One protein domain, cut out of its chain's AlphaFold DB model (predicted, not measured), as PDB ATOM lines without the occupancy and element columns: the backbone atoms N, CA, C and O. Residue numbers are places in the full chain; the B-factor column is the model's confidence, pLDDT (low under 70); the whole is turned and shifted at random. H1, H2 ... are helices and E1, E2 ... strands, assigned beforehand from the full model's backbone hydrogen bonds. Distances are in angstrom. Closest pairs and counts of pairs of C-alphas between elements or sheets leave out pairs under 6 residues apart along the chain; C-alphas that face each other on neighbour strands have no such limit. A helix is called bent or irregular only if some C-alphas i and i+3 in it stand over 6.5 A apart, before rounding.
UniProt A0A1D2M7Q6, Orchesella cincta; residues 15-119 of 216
ATOM      1  N   LEU A  15      28.885 -25.564   5.123       72.38
ATOM      2  CA  LEU A  15      29.202 -24.210   4.678       72.38
ATOM      3  C   LEU A  15      29.232 -24.197   3.154       72.38
ATOM      4  O   LEU A  15      29.913 -25.011   2.533       72.38
ATOM      5  N   SER A  16      28.477 -23.292   2.544       69.38
ATOM      6  CA  SER A  16      28.460 -23.110   1.093       69.38
ATOM      7  C   SER A  16      28.656 -21.639   0.764       69.38
ATOM      8  O   SER A  16      27.976 -20.782   1.323       69.38
ATOM      9  N   GLN A  17      29.598 -21.361  -0.134       69.06
ATOM     10  CA  GLN A  17      29.864 -20.028  -0.657       69.06
ATOM     11  C   GLN A  17      29.327 -19.962  -2.084       69.06
ATOM     12  O   GLN A  17      29.736 -20.744  -2.940       69.06
ATOM     13  N   PHE A  18      28.434 -19.011  -2.335       62.72
ATOM     14  CA  PHE A  18      27.925 -18.719  -3.669       62.72
ATOM     15  C   PHE A  18      28.249 -17.268  -4.011       62.72
ATOM     16  O   PHE A  18      28.119 -16.385  -3.162       62.72
ATOM     17  N   SER A  19      28.673 -17.017  -5.247       57.03
ATOM     18  CA  SER A  19      28.713 -15.675  -5.821       57.03
ATOM     19  C   SER A  19      27.446 -15.475  -6.646       57.03
ATOM     20  O   SER A  19      27.165 -16.242  -7.566       57.03
ATOM     21  N   ALA A  20      26.662 -14.454  -6.317       52.25
ATOM     22  CA  ALA A  20      25.543 -14.041  -7.151       52.25
ATOM     23  C   ALA A  20      25.971 -12.802  -7.944       52.25
ATOM     24  O   ALA A  20      26.054 -11.708  -7.392       52.25
ATOM     25  N   GLY A  21      26.256 -12.966  -9.238       43.31
ATOM     26  CA  GLY A  21      26.279 -11.833 -10.161       43.31
ATOM     27  C   GLY A  21      24.835 -11.476 -10.494       43.31
ATOM     28  O   GLY A  21      24.223 -12.137 -11.332       43.31
ATOM     29  N   LEU A  22      24.256 -10.502  -9.795       42.38
ATOM     30  CA  LEU A  22      22.940  -9.988 -10.165       42.38
ATOM     31  C   LEU A  22      23.096  -9.120 -11.431       42.38
ATOM     32  O   LEU A  22      24.016  -8.319 -11.539       42.38
ATOM     33  N   TYR A  23      22.220  -9.354 -12.409       37.00
ATOM     34  CA  TYR A  23      22.147  -8.731 -13.743       37.00
ATOM     35  C   TYR A  23      22.314  -7.180 -13.763       37.00
ATOM     36  O   TYR A  23      22.134  -6.518 -12.741       37.00
ATOM     37  N   PRO A  24      22.631  -6.570 -14.929       44.75
ATOM     38  CA  PRO A  24      23.555  -5.433 -15.068       44.75
ATOM     39  C   PRO A  24      23.044  -4.042 -14.643       44.75
ATOM     40  O   PRO A  24      23.731  -3.057 -14.894       44.75
ATOM     41  N   GLU A  25      21.876  -3.930 -14.009       47.19
ATOM     42  CA  GLU A  25      21.256  -2.634 -13.667       47.19
ATOM     43  C   GLU A  25      21.153  -2.358 -12.160       47.19
ATOM     44  O   GLU A  25      20.543  -1.371 -11.748       47.19
ATOM     45  N   LEU A  26      21.759  -3.189 -11.311       49.12
ATOM     46  CA  LEU A  26      21.908  -2.845  -9.896       49.12
ATOM     47  C   LEU A  26      23.140  -1.947  -9.685       49.12
ATOM     48  O   LEU A  26      24.138  -2.114 -10.392       49.12
ATOM     49  N   PRO A  27      23.098  -1.005  -8.716       48.78
ATOM     50  CA  PRO A  27      24.255  -0.198  -8.343       48.78
ATOM     51  C   PRO A  27      25.480  -1.094  -8.163       48.78
ATOM     52  O   PRO A  27      25.371  -2.180  -7.591       48.78
ATOM     53  N   GLN A  28      26.625  -0.639  -8.673       47.91
ATOM     54  CA  GLN A  28      27.880  -1.391  -8.823       47.91
ATOM     55  C   GLN A  28      28.327  -2.124  -7.535       47.91
ATOM     56  O   GLN A  28      29.034  -3.130  -7.590       47.91
ATOM     57  N   ASP A  29      27.821  -1.664  -6.394       48.06
ATOM     58  CA  ASP A  29      28.054  -2.107  -5.024       48.06
ATOM     59  C   ASP A  29      27.383  -3.458  -4.678       48.06
ATOM     60  O   ASP A  29      27.819  -4.142  -3.752       48.06
ATOM     61  N   PHE A  30      26.352  -3.891  -5.422       41.50
ATOM     62  CA  PHE A  30      25.640  -5.161  -5.177       41.50
ATOM     63  C   PHE A  30      26.288  -6.390  -5.834       41.50
ATOM     64  O   PHE A  30      25.943  -7.520  -5.489       41.50
ATOM     65  N   ASN A  31      27.279  -6.200  -6.712       36.22
ATOM     66  CA  ASN A  31      28.022  -7.289  -7.371       36.22
ATOM     67  C   ASN A  31      28.997  -8.045  -6.446       36.22
ATOM     68  O   ASN A  31      29.741  -8.912  -6.899       36.22
ATOM     69  N   SER A  32      28.978  -7.737  -5.149       41.38
ATOM     70  CA  SER A  32      29.836  -8.342  -4.125       41.38
ATOM     71  C   SER A  32      29.028  -9.069  -3.045       41.38
ATOM     72  O   SER A  32      29.474  -9.161  -1.901       41.38
ATOM     73  N   PHE A  33      27.820  -9.551  -3.360       35.94
ATOM     74  CA  PHE A  33      27.005 -10.256  -2.370       35.94
ATOM     75  C   PHE A  33      27.580 -11.653  -2.098       35.94
ATOM     76  O   PHE A  33      27.443 -12.583  -2.893       35.94
ATOM     77  N   LEU A  34      28.246 -11.778  -0.953       41.56
ATOM     78  CA  LEU A  34      28.682 -13.037  -0.362       41.56
ATOM     79  C   LEU A  34      27.649 -13.434   0.693       41.56
ATOM     80  O   LEU A  34      27.580 -12.849   1.770       41.56
ATOM     81  N   GLY A  35      26.805 -14.405   0.347       36.94
ATOM     82  CA  GLY A  35      25.817 -14.969   1.263       36.94
ATOM     83  C   GLY A  35      26.420 -16.113   2.071       36.94
ATOM     84  O   GLY A  35      27.014 -17.026   1.498       36.94
ATOM     85  N   LEU A  36      26.255 -16.075   3.393       44.44
ATOM     86  CA  LEU A  36      26.654 -17.156   4.291       44.44
ATOM     87  C   LEU A  36      25.424 -17.992   4.620       44.44
ATOM     88  O   LEU A  36      24.385 -17.438   4.975       44.44
ATOM     89  N   ASN A  37      25.539 -19.316   4.539       39.56
ATOM     90  CA  ASN A  37      24.487 -20.200   5.017       39.56
ATOM     91  C   ASN A  37      25.052 -21.264   5.961       39.56
ATOM     92  O   ASN A  37      26.057 -21.906   5.659       39.56
ATOM     93  N   ALA A  38      24.386 -21.415   7.102       42.53
ATOM     94  CA  ALA A  38      24.538 -22.523   8.023       42.53
ATOM     95  C   ALA A  38      23.184 -23.247   8.087       42.53
ATOM     96  O   ALA A  38      22.143 -22.611   8.224       42.53
ATOM     97  N   THR A  39      23.185 -24.573   7.957       46.59
ATOM     98  CA  THR A  39      21.961 -25.389   7.929       46.59
ATOM     99  C   THR A  39      21.962 -26.377   9.084       46.59
ATOM    100  O   THR A  39      22.953 -27.066   9.305       46.59
ATOM    101  N   ILE A  40      20.846 -26.459   9.807       48.62
ATOM    102  CA  ILE A  40      20.650 -27.423  10.894       48.62
ATOM    103  C   ILE A  40      20.125 -28.733  10.304       48.62
ATOM    104  O   ILE A  40      19.171 -28.736   9.529       48.62
ATOM    105  N   LEU A  41      20.739 -29.853  10.687       49.16
ATOM    106  CA  LEU A  41      20.457 -31.186  10.132       49.16
ATOM    107  C   LEU A  41      19.661 -32.096  11.093       49.16
ATOM    108  O   LEU A  41      19.536 -33.304  10.882       49.16
ATOM    109  N   ASN A  42      19.122 -31.534  12.178       46.88
ATOM    110  CA  ASN A  42      18.252 -32.244  13.117       46.88
ATOM    111  C   ASN A  42      16.774 -32.028  12.773       46.88
ATOM    112  O   ASN A  42      16.365 -30.942  12.380       46.88
ATOM    113  N   THR A  43      15.971 -33.081  12.934       48.31
ATOM    114  CA  THR A  43      14.518 -33.054  12.742       48.31
ATOM    115  C   THR A  43      13.799 -32.857  14.076       48.31
ATOM    116  O   THR A  43      13.971 -33.658  14.994       48.31
ATOM    117  N   TRP A  44      12.925 -31.850  14.154       49.00
ATOM    118  CA  TRP A  44      11.979 -31.673  15.258       49.00
ATOM    119  C   TRP A  44      10.558 -31.784  14.707       49.00
ATOM    120  O   TRP A  44      10.150 -31.019  13.838       49.00
ATOM    121  N   PHE A  45       9.822 -32.798  15.159       44.09
ATOM    122  CA  PHE A  45       8.466 -33.080  14.691       44.09
ATOM    123  C   PHE A  45       7.460 -32.619  15.744       44.09
ATOM    124  O   PHE A  45       7.373 -33.228  16.809       44.09
ATOM    125  N   HIS A  46       6.685 -31.575  15.446       53.78
ATOM    126  CA  HIS A  46       5.622 -31.111  16.335       53.78
ATOM    127  C   HIS A  46       4.324 -31.913  16.099       53.78
ATOM    128  O   HIS A  46       3.964 -32.180  14.947       53.78
ATOM    129  N   PRO A  47       3.583 -32.307  17.152       55.31
ATOM    130  CA  PRO A  47       2.390 -33.156  17.038       55.31
ATOM    131  C   PRO A  47       1.167 -32.490  16.377       55.31
ATOM    132  O   PRO A  47       0.170 -33.167  16.141       55.31
ATOM    133  N   TYR A  48       1.235 -31.199  16.029       49.94
ATOM    134  CA  TYR A  48       0.104 -30.412  15.498       49.94
ATOM    135  C   TYR A  48      -0.545 -31.012  14.233       49.94
ATOM    136  O   TYR A  48      -1.741 -30.846  14.002       49.94
ATOM    137  N   HIS A  49       0.209 -31.761  13.426       54.88
ATOM    138  CA  HIS A  49      -0.302 -32.365  12.187       54.88
ATOM    139  C   HIS A  49      -1.161 -33.620  12.395       54.88
ATOM    140  O   HIS A  49      -1.741 -34.115  11.435       54.88
ATOM    141  N   LEU A  50      -1.254 -34.151  13.620       56.84
ATOM    142  CA  LEU A  50      -2.041 -35.360  13.892       56.84
ATOM    143  C   LEU A  50      -3.552 -35.089  13.982       56.84
ATOM    144  O   LEU A  50      -4.345 -36.013  13.813       56.84
ATOM    145  N   GLU A  51      -3.956 -33.838  14.211       57.03
ATOM    146  CA  GLU A  51      -5.358 -33.464  14.458       57.03
ATOM    147  C   GLU A  51      -5.983 -32.640  13.319       57.03
ATOM    148  O   GLU A  51      -7.207 -32.518  13.232       57.03
ATOM    149  N   ASN A  52      -5.168 -32.106  12.404       56.28
ATOM    150  CA  ASN A  52      -5.629 -31.263  11.303       56.28
ATOM    151  C   ASN A  52      -5.739 -32.084  10.008       56.28
ATOM    152  O   ASN A  52      -4.738 -32.550   9.473       56.28
ATOM    153  N   ARG A  53      -6.964 -32.264   9.495       60.59
ATOM    154  CA  ARG A  53      -7.209 -32.921   8.192       60.59
ATOM    155  C   ARG A  53      -7.029 -31.981   7.002       60.59
ATOM    156  O   ARG A  53      -7.034 -32.433   5.862       60.59
ATOM    157  N   ASP A  54      -6.916 -30.687   7.273       59.09
ATOM    158  CA  ASP A  54      -6.523 -29.700   6.281       59.09
ATOM    159  C   ASP A  54      -5.004 -29.804   6.094       59.09
ATOM    160  O   ASP A  54      -4.273 -29.880   7.084       59.09
ATOM    161  N   ALA A  55      -4.518 -29.810   4.851       59.22
ATOM    162  CA  ALA A  55      -3.104 -30.002   4.500       59.22
ATOM    163  C   ALA A  55      -2.223 -28.785   4.861       59.22
ATOM    164  O   ALA A  55      -1.240 -28.479   4.190       59.22
ATOM    165  N   ARG A  56      -2.579 -28.069   5.930       59.19
ATOM    166  CA  ARG A  56      -1.839 -26.941   6.477       59.19
ATOM    167  C   ARG A  56      -0.640 -27.468   7.246       59.19
ATOM    168  O   ARG A  56      -0.764 -28.048   8.327       59.19
ATOM    169  N   PHE A  57       0.532 -27.232   6.682       61.47
ATOM    170  CA  PHE A  57       1.801 -27.427   7.357       61.47
ATOM    171  C   PHE A  57       2.300 -26.084   7.896       61.47
ATOM    172  O   PHE A  57       2.184 -25.051   7.240       61.47
ATOM    173  N   LEU A  58       2.834 -26.107   9.115       64.62
ATOM    174  CA  LEU A  58       3.508 -24.980   9.740       64.62
ATOM    175  C   LEU A  58       4.982 -25.352   9.813       64.62
ATOM    176  O   LEU A  58       5.329 -26.408  10.341       64.62
ATOM    177  N   LEU A  59       5.840 -24.499   9.267       67.44
ATOM    178  CA  LEU A  59       7.277 -24.637   9.447       67.44
ATOM    179  C   LEU A  59       7.647 -23.956  10.760       67.44
ATOM    180  O   LEU A  59       7.566 -22.735  10.880       67.44
ATOM    181  N   LEU A  60       8.028 -24.762  11.744       73.75
ATOM    182  CA  LEU A  60       8.499 -24.286  13.038       73.75
ATOM    183  C   LEU A  60       9.989 -23.962  12.929       73.75
ATOM    184  O   LEU A  60      10.859 -24.805  13.138       73.75
ATOM    185  N   TRP A  61      10.262 -22.743  12.473       74.38
ATOM    186  CA  TRP A  61      11.603 -22.242  12.194       74.38
ATOM    187  C   TRP A  61      12.225 -21.612  13.444       74.38
ATOM    188  O   TRP A  61      11.618 -20.724  14.040       74.38
ATOM    189  N   LEU A  62      13.443 -22.038  13.805       79.56
ATOM    190  CA  LEU A  62      14.223 -21.506  14.940       79.56
ATOM    191  C   LEU A  62      13.480 -21.560  16.287       79.56
ATOM    192  O   LEU A  62      13.723 -20.731  17.166       79.56
ATOM    193  N   GLU A  63      12.549 -22.506  16.438       77.44
ATOM    194  CA  GLU A  63      11.760 -22.663  17.661       77.44
ATOM    195  C   GLU A  63      12.618 -23.215  18.805       77.44
ATOM    196  O   GLU A  63      12.480 -22.782  19.951       77.44
ATOM    197  N   HIS A  64      13.527 -24.151  18.507       75.94
ATOM    198  CA  HIS A  64      14.386 -24.730  19.528       75.94
ATOM    199  C   HIS A  64      15.554 -23.775  19.831       75.94
ATOM    200  O   HIS A  64      16.209 -23.300  18.901       75.94
ATOM    201  N   PRO A  65      15.885 -23.498  21.109       76.44
ATOM    202  CA  PRO A  65      16.957 -22.559  21.455       76.44
ATOM    203  C   PRO A  65      18.314 -22.942  20.841       76.44
ATOM    204  O   PRO A  65      19.056 -22.068  20.392       76.44
ATOM    205  N   ASP A  66      18.602 -24.244  20.749       78.06
ATOM    206  CA  ASP A  66      19.841 -24.749  20.140       78.06
ATOM    207  C   ASP A  66      19.972 -24.407  18.649       78.06
ATOM    208  O   ASP A  66      21.094 -24.343  18.147       78.06
ATOM    209  N   ASP A  67      18.865 -24.162  17.935       78.88
ATOM    210  CA  ASP A  67      18.896 -23.830  16.508       78.88
ATOM    211  C   ASP A  67      19.658 -22.517  16.282       78.88
ATOM    212  O   ASP A  67      20.552 -22.421  15.440       78.88
ATOM    213  N   ILE A  68      19.356 -21.502  17.094       85.00
ATOM    214  CA  ILE A  68      20.019 -20.197  17.020       85.00
ATOM    215  C   ILE A  68      21.497 -20.311  17.397       85.00
ATOM    216  O   ILE A  68      22.339 -19.710  16.731       85.00
ATOM    217  N   GLU A  69      21.830 -21.078  18.434       85.31
ATOM    218  CA  GLU A  69      23.216 -21.205  18.896       85.31
ATOM    219  C   GLU A  69      24.083 -21.998  17.906       85.31
ATOM    220  O   GLU A  69      25.230 -21.629  17.645       85.31
ATOM    221  N   ALA A  70      23.515 -23.032  17.279       80.19
ATOM    222  CA  ALA A  70      24.139 -23.771  16.187       80.19
ATOM    223  C   ALA A  70      24.484 -22.856  15.001       80.19
ATOM    224  O   ALA A  70      25.612 -22.867  14.493       80.19
ATOM    225  N   LEU A  71      23.518 -22.036  14.582       84.50
ATOM    226  CA  LEU A  71      23.695 -21.083  13.492       84.50
ATOM    227  C   LEU A  71      24.674 -19.974  13.861       84.50
ATOM    228  O   LEU A  71      25.511 -19.622  13.037       84.50
ATOM    229  N   LEU A  72      24.628 -19.462  15.091       89.25
ATOM    230  CA  LEU A  72      25.562 -18.452  15.585       89.25
ATOM    231  C   LEU A  72      27.003 -18.965  15.551       89.25
ATOM    232  O   LEU A  72      27.898 -18.255  15.088       89.25
ATOM    233  N   TYR A  73      27.232 -20.202  16.000       87.00
ATOM    234  CA  TYR A  73      28.546 -20.834  15.921       87.00
ATOM    235  C   TYR A  73      29.042 -20.902  14.471       87.00
ATOM    236  O   TYR A  73      30.152 -20.447  14.180       87.00
ATOM    237  N   GLY A  74      28.209 -21.405  13.552       84.75
ATOM    238  CA  GLY A  74      28.534 -21.465  12.126       84.75
ATOM    239  C   GLY A  74      28.808 -20.088  11.526       84.75
ATOM    240  O   GLY A  74      29.835 -19.889  10.882       84.75
ATOM    241  N   PHE A  75      27.946 -19.113  11.811       88.12
ATOM    242  CA  PHE A  75      28.073 -17.736  11.341       88.12
ATOM    243  C   PHE A  75      29.413 -17.129  11.766       88.12
ATOM    244  O   PHE A  75      30.152 -16.621  10.927       88.12
ATOM    245  N   LYS A  76      29.791 -17.262  13.044       90.00
ATOM    246  CA  LYS A  76      31.074 -16.761  13.563       90.00
ATOM    247  C   LYS A  76      32.273 -17.424  12.891       90.00
ATOM    248  O   LYS A  76      33.240 -16.733  12.590       90.00
ATOM    249  N   LYS A  77      32.216 -18.736  12.625       88.38
ATOM    250  CA  LYS A  77      33.278 -19.442  11.886       88.38
ATOM    251  C   LYS A  77      33.443 -18.914  10.471       88.38
ATOM    252  O   LYS A  77      34.566 -18.811   9.991       88.38
ATOM    253  N   VAL A  78      32.343 -18.560   9.823       86.31
ATOM    254  CA  VAL A  78      32.403 -17.988   8.485       86.31
ATOM    255  C   VAL A  78      32.937 -16.556   8.520       86.31
ATOM    256  O   VAL A  78      33.810 -16.234   7.727       86.31
ATOM    257  N   VAL A  79      32.504 -15.714   9.461       89.19
ATOM    258  CA  VAL A  79      33.078 -14.363   9.612       89.19
ATOM    259  C   VAL A  79      34.585 -14.430   9.870       89.19
ATOM    260  O   VAL A  79      35.349 -13.733   9.210       89.19
ATOM    261  N   ASP A  80      35.021 -15.316  10.766       89.94
ATOM    262  CA  ASP A  80      36.438 -15.554  11.053       89.94
ATOM    263  C   ASP A  80      37.214 -15.992   9.798       89.94
ATOM    264  O   ASP A  80      38.279 -15.455   9.502       89.94
ATOM    265  N   LEU A  81      36.644 -16.903   8.997       87.94
ATOM    266  CA  LEU A  81      37.232 -17.326   7.727       87.94
ATOM    267  C   LEU A  81      37.419 -16.144   6.761       87.94
ATOM    268  O   LEU A  81      38.452 -16.041   6.106       87.94
ATOM    269  N   PHE A  82      36.436 -15.254   6.654       86.38
ATOM    270  CA  PHE A  82      36.474 -14.133   5.714       86.38
ATOM    271  C   PHE A  82      37.449 -13.035   6.142       86.38
ATOM    272  O   PHE A  82      38.207 -12.532   5.312       86.38
ATOM    273  N   GLU A  83      37.457 -12.700   7.429       89.81
ATOM    274  CA  GLU A  83      38.199 -11.550   7.947       89.81
ATOM    275  C   GLU A  83      39.639 -11.897   8.314       89.81
ATOM    276  O   GLU A  83      40.533 -11.078   8.118       89.81
ATOM    277  N   ASN A  84      39.882 -13.117   8.802       90.88
ATOM    278  CA  ASN A  84      41.169 -13.486   9.390       90.88
ATOM    279  C   ASN A  84      41.988 -14.455   8.529       90.88
ATOM    280  O   ASN A  84      43.119 -14.790   8.895       90.88
ATOM    281  N   THR A  85      41.482 -14.903   7.373       89.25
ATOM    282  CA  THR A  85      42.306 -15.678   6.433       89.25
ATOM    283  C   THR A  85      42.998 -14.796   5.409       89.25
ATOM    284  O   THR A  85      42.422 -13.872   4.843       89.25
ATOM    285  N   ARG A  86      44.241 -15.164   5.082       90.62
ATOM    286  CA  ARG A  86      45.043 -14.489   4.053       90.62
ATOM    287  C   ARG A  86      44.390 -14.506   2.665       90.62
ATOM    288  O   ARG A  86      44.647 -13.605   1.878       90.62
ATOM    289  N   ALA A  87      43.625 -15.552   2.350       86.75
ATOM    290  CA  ALA A  87      43.054 -15.746   1.020       86.75
ATOM    291  C   ALA A  87      41.847 -14.837   0.752       86.75
ATOM    292  O   ALA A  87      41.701 -14.361  -0.370       86.75
ATOM    293  N   LEU A  88      40.998 -14.611   1.761       85.19
ATOM    294  CA  LEU A  88      39.794 -13.791   1.624       85.19
ATOM    295  C   LEU A  88      40.032 -12.352   2.089       85.19
ATOM    296  O   LEU A  88      39.756 -11.434   1.324       85.19
ATOM    297  N   ASN A  89      40.569 -12.173   3.304       86.75
ATOM    298  CA  ASN A  89      40.923 -10.887   3.917       86.75
ATOM    299  C   ASN A  89      39.928  -9.752   3.600       86.75
ATOM    300  O   ASN A  89      40.310  -8.674   3.141       86.75
ATOM    301  N   THR A  90      38.638 -10.024   3.784       83.81
ATOM    302  CA  THR A  90      37.548  -9.107   3.439       83.81
ATOM    303  C   THR A  90      36.618  -8.936   4.626       83.81
ATOM    304  O   THR A  90      36.378  -9.882   5.370       83.81
ATOM    305  N   SER A  91      36.107  -7.722   4.811       81.19
ATOM    306  CA  SER A  91      35.215  -7.387   5.922       81.19
ATOM    307  C   SER A  91      33.752  -7.581   5.545       81.19
ATOM    308  O   SER A  91      33.365  -7.378   4.394       81.19
ATOM    309  N   LEU A  92      32.922  -7.905   6.538       79.81
ATOM    310  CA  LEU A  92      31.470  -7.833   6.371       79.81
ATOM    311  C   LEU A  92      31.022  -6.441   5.911       79.81
ATOM    312  O   LEU A  92      31.625  -5.426   6.270       79.81
ATOM    313  N   PHE A  93      29.910  -6.410   5.175       79.00
ATOM    314  CA  PHE A  93      29.261  -5.168   4.774       79.00
ATOM    315  C   PHE A  93      29.002  -4.289   6.013       79.00
ATOM    316  O   PHE A  93      28.388  -4.763   6.971       79.00
ATOM    317  N   PRO A  94      29.491  -3.036   6.034       73.25
ATOM    318  CA  PRO A  94      29.509  -2.224   7.250       73.25
ATOM    319  C   PRO A  94      28.133  -1.662   7.621       73.25
ATOM    320  O   PRO A  94      27.958  -1.172   8.735       73.25
ATOM    321  N   ASN A  95      27.154  -1.719   6.713       79.50
ATOM    322  CA  ASN A  95      25.811  -1.248   7.014       79.50
ATOM    323  C   ASN A  95      25.090  -2.268   7.893       79.50
ATOM    324  O   ASN A  95      24.925  -3.434   7.528       79.50
ATOM    325  N   ILE A  96      24.632  -1.785   9.042       81.69
ATOM    326  CA  ILE A  96      23.788  -2.540   9.961       81.69
ATOM    327  C   ILE A  96      22.476  -2.869   9.246       81.69
ATOM    328  O   ILE A  96      21.861  -2.004   8.623       81.69
ATOM    329  N   LEU A  97      22.056  -4.127   9.343       82.25
ATOM    330  CA  LEU A  97      20.755  -4.572   8.861       82.25
ATOM    331  C   LEU A  97      19.627  -3.818   9.596       82.25
ATOM    332  O   LEU A  97      19.580  -3.908  10.826       82.25
ATOM    333  N   PRO A  98      18.709  -3.130   8.886       84.25
ATOM    334  CA  PRO A  98      17.555  -2.501   9.525       84.25
ATOM    335  C   PRO A  98      16.752  -3.482  10.390       84.25
ATOM    336  O   PRO A  98      16.436  -4.587   9.947       84.25
ATOM    337  N   GLY A  99      16.427  -3.081  11.620       86.44
ATOM    338  CA  GLY A  99      15.766  -3.922  12.626       86.44
ATOM    339  C   GLY A  99      16.716  -4.774  13.477       86.44
ATOM    340  O   GLY A  99      16.254  -5.491  14.365       86.44
ATOM    341  N   CYS A 100      18.025  -4.705  13.218       88.44
ATOM    342  CA  CYS A 100      19.081  -5.352  13.998       88.44
ATOM    343  C   CYS A 100      20.099  -4.344  14.544       88.44
ATOM    344  O   CYS A 100      21.295  -4.633  14.613       88.44
ATOM    345  N   GLU A 101      19.642  -3.154  14.934       87.69
ATOM    346  CA  GLU A 101      20.453  -2.104  15.544       87.69
ATOM    347  C   GLU A 101      20.936  -2.529  16.941       87.69
ATOM    348  O   GLU A 101      20.358  -2.185  17.968       87.69
ATOM    349  N   ALA A 102      22.008  -3.318  16.981       80.81
ATOM    350  CA  ALA A 102      22.655  -3.723  18.220       80.81
ATOM    351  C   ALA A 102      23.631  -2.634  18.710       80.81
ATOM    352  O   ALA A 102      24.255  -1.958  17.885       80.81
ATOM    353  N   PRO A 103      23.863  -2.512  20.032       78.75
ATOM    354  CA  PRO A 103      24.820  -1.545  20.586       78.75
ATOM    355  C   PRO A 103      26.251  -1.720  20.059       78.75
ATOM    356  O   PRO A 103      27.023  -0.765  20.011       78.75
ATOM    357  N   VAL A 104      26.612  -2.950  19.680       87.38
ATOM    358  CA  VAL A 104      27.936  -3.308  19.166       87.38
ATOM    359  C   VAL A 104      27.776  -4.096  17.868       87.38
ATOM    360  O   VAL A 104      27.198  -5.189  17.857       87.38
ATOM    361  N   PHE A 105      28.317  -3.554  16.775       87.38
ATOM    362  CA  PHE A 105      28.405  -4.248  15.489       87.38
ATOM    363  C   PHE A 105      29.210  -5.542  15.643       87.38
ATOM    364  O   PHE A 105      30.205  -5.563  16.366       87.38
ATOM    365  N   LYS A 106      28.783  -6.622  14.973       88.06
ATOM    366  CA  LYS A 106      29.399  -7.965  15.067       88.06
ATOM    367  C   LYS A 106      29.356  -8.625  16.454       88.06
ATOM    368  O   LYS A 106      30.076  -9.590  16.702       88.06
ATOM    369  N   SER A 107      28.508  -8.139  17.357       92.50
ATOM    370  CA  SER A 107      28.209  -8.845  18.604       92.50
ATOM    371  C   SER A 107      27.375 -10.106  18.360       92.50
ATOM    372  O   SER A 107      26.703 -10.244  17.336       92.50
ATOM    373  N   ASP A 108      27.357 -11.019  19.332       94.19
ATOM    374  CA  ASP A 108      26.488 -12.197  19.266       94.19
ATOM    375  C   ASP A 108      24.997 -11.800  19.221       94.19
ATOM    376  O   ASP A 108      24.197 -12.484  18.590       94.19
ATOM    377  N   GLU A 109      24.606 -10.684  19.848       93.38
ATOM    378  CA  GLU A 109      23.245 -10.131  19.757       93.38
ATOM    379  C   GLU A 109      22.908  -9.694  18.325       93.38
ATOM    380  O   GLU A 109      21.879 -10.106  17.782       93.38
ATOM    381  N   TYR A 110      23.818  -8.951  17.686       92.00
ATOM    382  CA  TYR A 110      23.694  -8.564  16.281       92.00
ATOM    383  C   TYR A 110      23.530  -9.791  15.376       92.00
ATOM    384  O   TYR A 110      22.575  -9.876  14.603       92.00
ATOM    385  N   TYR A 111      24.413 -10.784  15.510       91.75
ATOM    386  CA  TYR A 111      24.365 -11.988  14.681       91.75
ATOM    387  C   TYR A 111      23.092 -12.805  14.883       91.75
ATOM    388  O   TYR A 111      22.502 -13.251  13.903       91.75
ATOM    389  N   ARG A 112      22.611 -12.960  16.124       92.19
ATOM    390  CA  ARG A 112      21.331 -13.639  16.376       92.19
ATOM    391  C   ARG A 112      20.161 -12.920  15.706       92.19
ATOM    392  O   ARG A 112      19.253 -13.587  15.218       92.19
ATOM    393  N   CYS A 113      20.167 -11.589  15.669       91.56
ATOM    394  CA  CYS A 113      19.142 -10.837  14.951       91.56
ATOM    395  C   CYS A 113      19.217 -11.080  13.435       91.56
ATOM    396  O   CYS A 113      18.211 -11.444  12.827       91.56
ATOM    397  N   VAL A 114      20.414 -10.993  12.843       89.06
ATOM    398  CA  VAL A 114      20.640 -11.276  11.413       89.06
ATOM    399  C   VAL A 114      20.178 -12.690  11.043       89.06
ATOM    400  O   VAL A 114      19.473 -12.863  10.050       89.06
ATOM    401  N   ILE A 115      20.505 -13.692  11.867       89.12
ATOM    402  CA  ILE A 115      20.082 -15.089  11.677       89.12
ATOM    403  C   ILE A 115      18.554 -15.217  11.669       89.12
ATOM    404  O   ILE A 115      18.014 -15.969  10.864       89.12
ATOM    405  N   ARG A 116      17.840 -14.481  12.528       88.44
ATOM    406  CA  ARG A 116      16.369 -14.511  12.555       88.44
ATOM    407  C   ARG A 116      15.734 -13.835  11.343       88.44
ATOM    408  O   ARG A 116      14.706 -14.310  10.879       88.44
ATOM    409  N   GLN A 117      16.327 -12.750  10.852       85.94
ATOM    410  CA  GLN A 117      15.776 -11.973   9.736       85.94
ATOM    411  C   GLN A 117      16.051 -12.615   8.368       85.94
ATOM    412  O   GLN A 117      15.187 -12.592   7.497       85.94
ATOM    413  N   PHE A 118      17.237 -13.201   8.176       82.19
ATOM    414  CA  PHE A 118      17.659 -13.765   6.884       82.19
ATOM    415  C   PHE A 118      17.783 -15.287   6.854       82.19
ATOM    416  O   PHE A 118      18.010 -15.859   5.788       82.19
ATOM    417  N   GLY A 119      17.661 -15.962   7.997       79.38
ATOM    418  CA  GLY A 119      17.657 -17.417   8.039       79.38
ATOM    419  C   GLY A 119      16.464 -17.985   7.272       79.38
ATOM    420  O   GLY A 119      15.334 -17.529   7.439       79.38
TER     421      GLY A 119
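Overview. This is residues 15 to 119 of the 216 residues of a protein of Orchesella cincta (UniProt A0A1D2M7Q6). One long helix, H3, has the shorter H4 packed crosswise on its residues 68 to 75, and two loose loops reach away from this pair: one holds the short pieces E1, H1 and E2, the other the short H2. Residues 24 to 29 of the first loop and 50 to 55 of the second stick out, and the second loop makes one end of the longest axis. The printed part has 105 residues, with four named helices and two named strands in the order E1, H1, E2, H2, H3, H4. The class is mostly helix, with under half of the residues in named elements; E1 and E2 are neighbours that meet only at a point. The whole is loose, with a radius of gyration of the C-alphas of 17.3 A, and elongated, spanning 52 by 33 by 27 A.

Arrangement. E1, residues 16 to 19, and E2, residues 34 to 37, meet only at a point, with no C-alphas that face each other within 6 A. H1, residues 28 to 32, comes closest to E1 where the C-alphas of Ser 19 and Ser 32 are 7.6 A apart. H2, residues 47 to 50, touches no helix. The closest C-alphas of E2 and H3, residues 65 to 84, are those of Leu 36 and Val 78, 7.2 A apart. H3 touches H4, residues 108 to 118, with residues 68 to 75 alone; the closest C-alphas are those of Leu 72 and Arg 112, 6.5 A apart. The lines of H3 and H4 are about perpendicular, at 77 degrees. E1 and H3 are apart, as are E2 and H4. In H4 every O i to N i+4 pair is within hydrogen-bond range, in H3 15 of 16 are, and H2 is too short for such a pair; in H1 0 of 1 are, and 0 of 2 O i to N i+3 pairs.

Along the chain. E1 begins at C-alpha 16, (28.460, -23.110, 1.093), and is 10.2 A long; H1 is only just irregular, with C-alphas 29 and 32 6.55 A apart. E2 is 9.9 A long. H3 runs 28.5 A from C-alpha 65 at (16.957, -22.559, 21.455), and H4 runs 15.3 A to C-alpha 118 at (17.659, -13.765, 6.884).

Size, cuts and confidence. The two C-alphas farthest apart, those of Arg 53 and Arg 86, are 55.6 A apart. The printed part has no cut. The links H2 to H3 and H3 to H4 are long, with 14 and 23 residues. The mean pLDDT of the printed part is 70.5, and residues 16 to 59 are under 70.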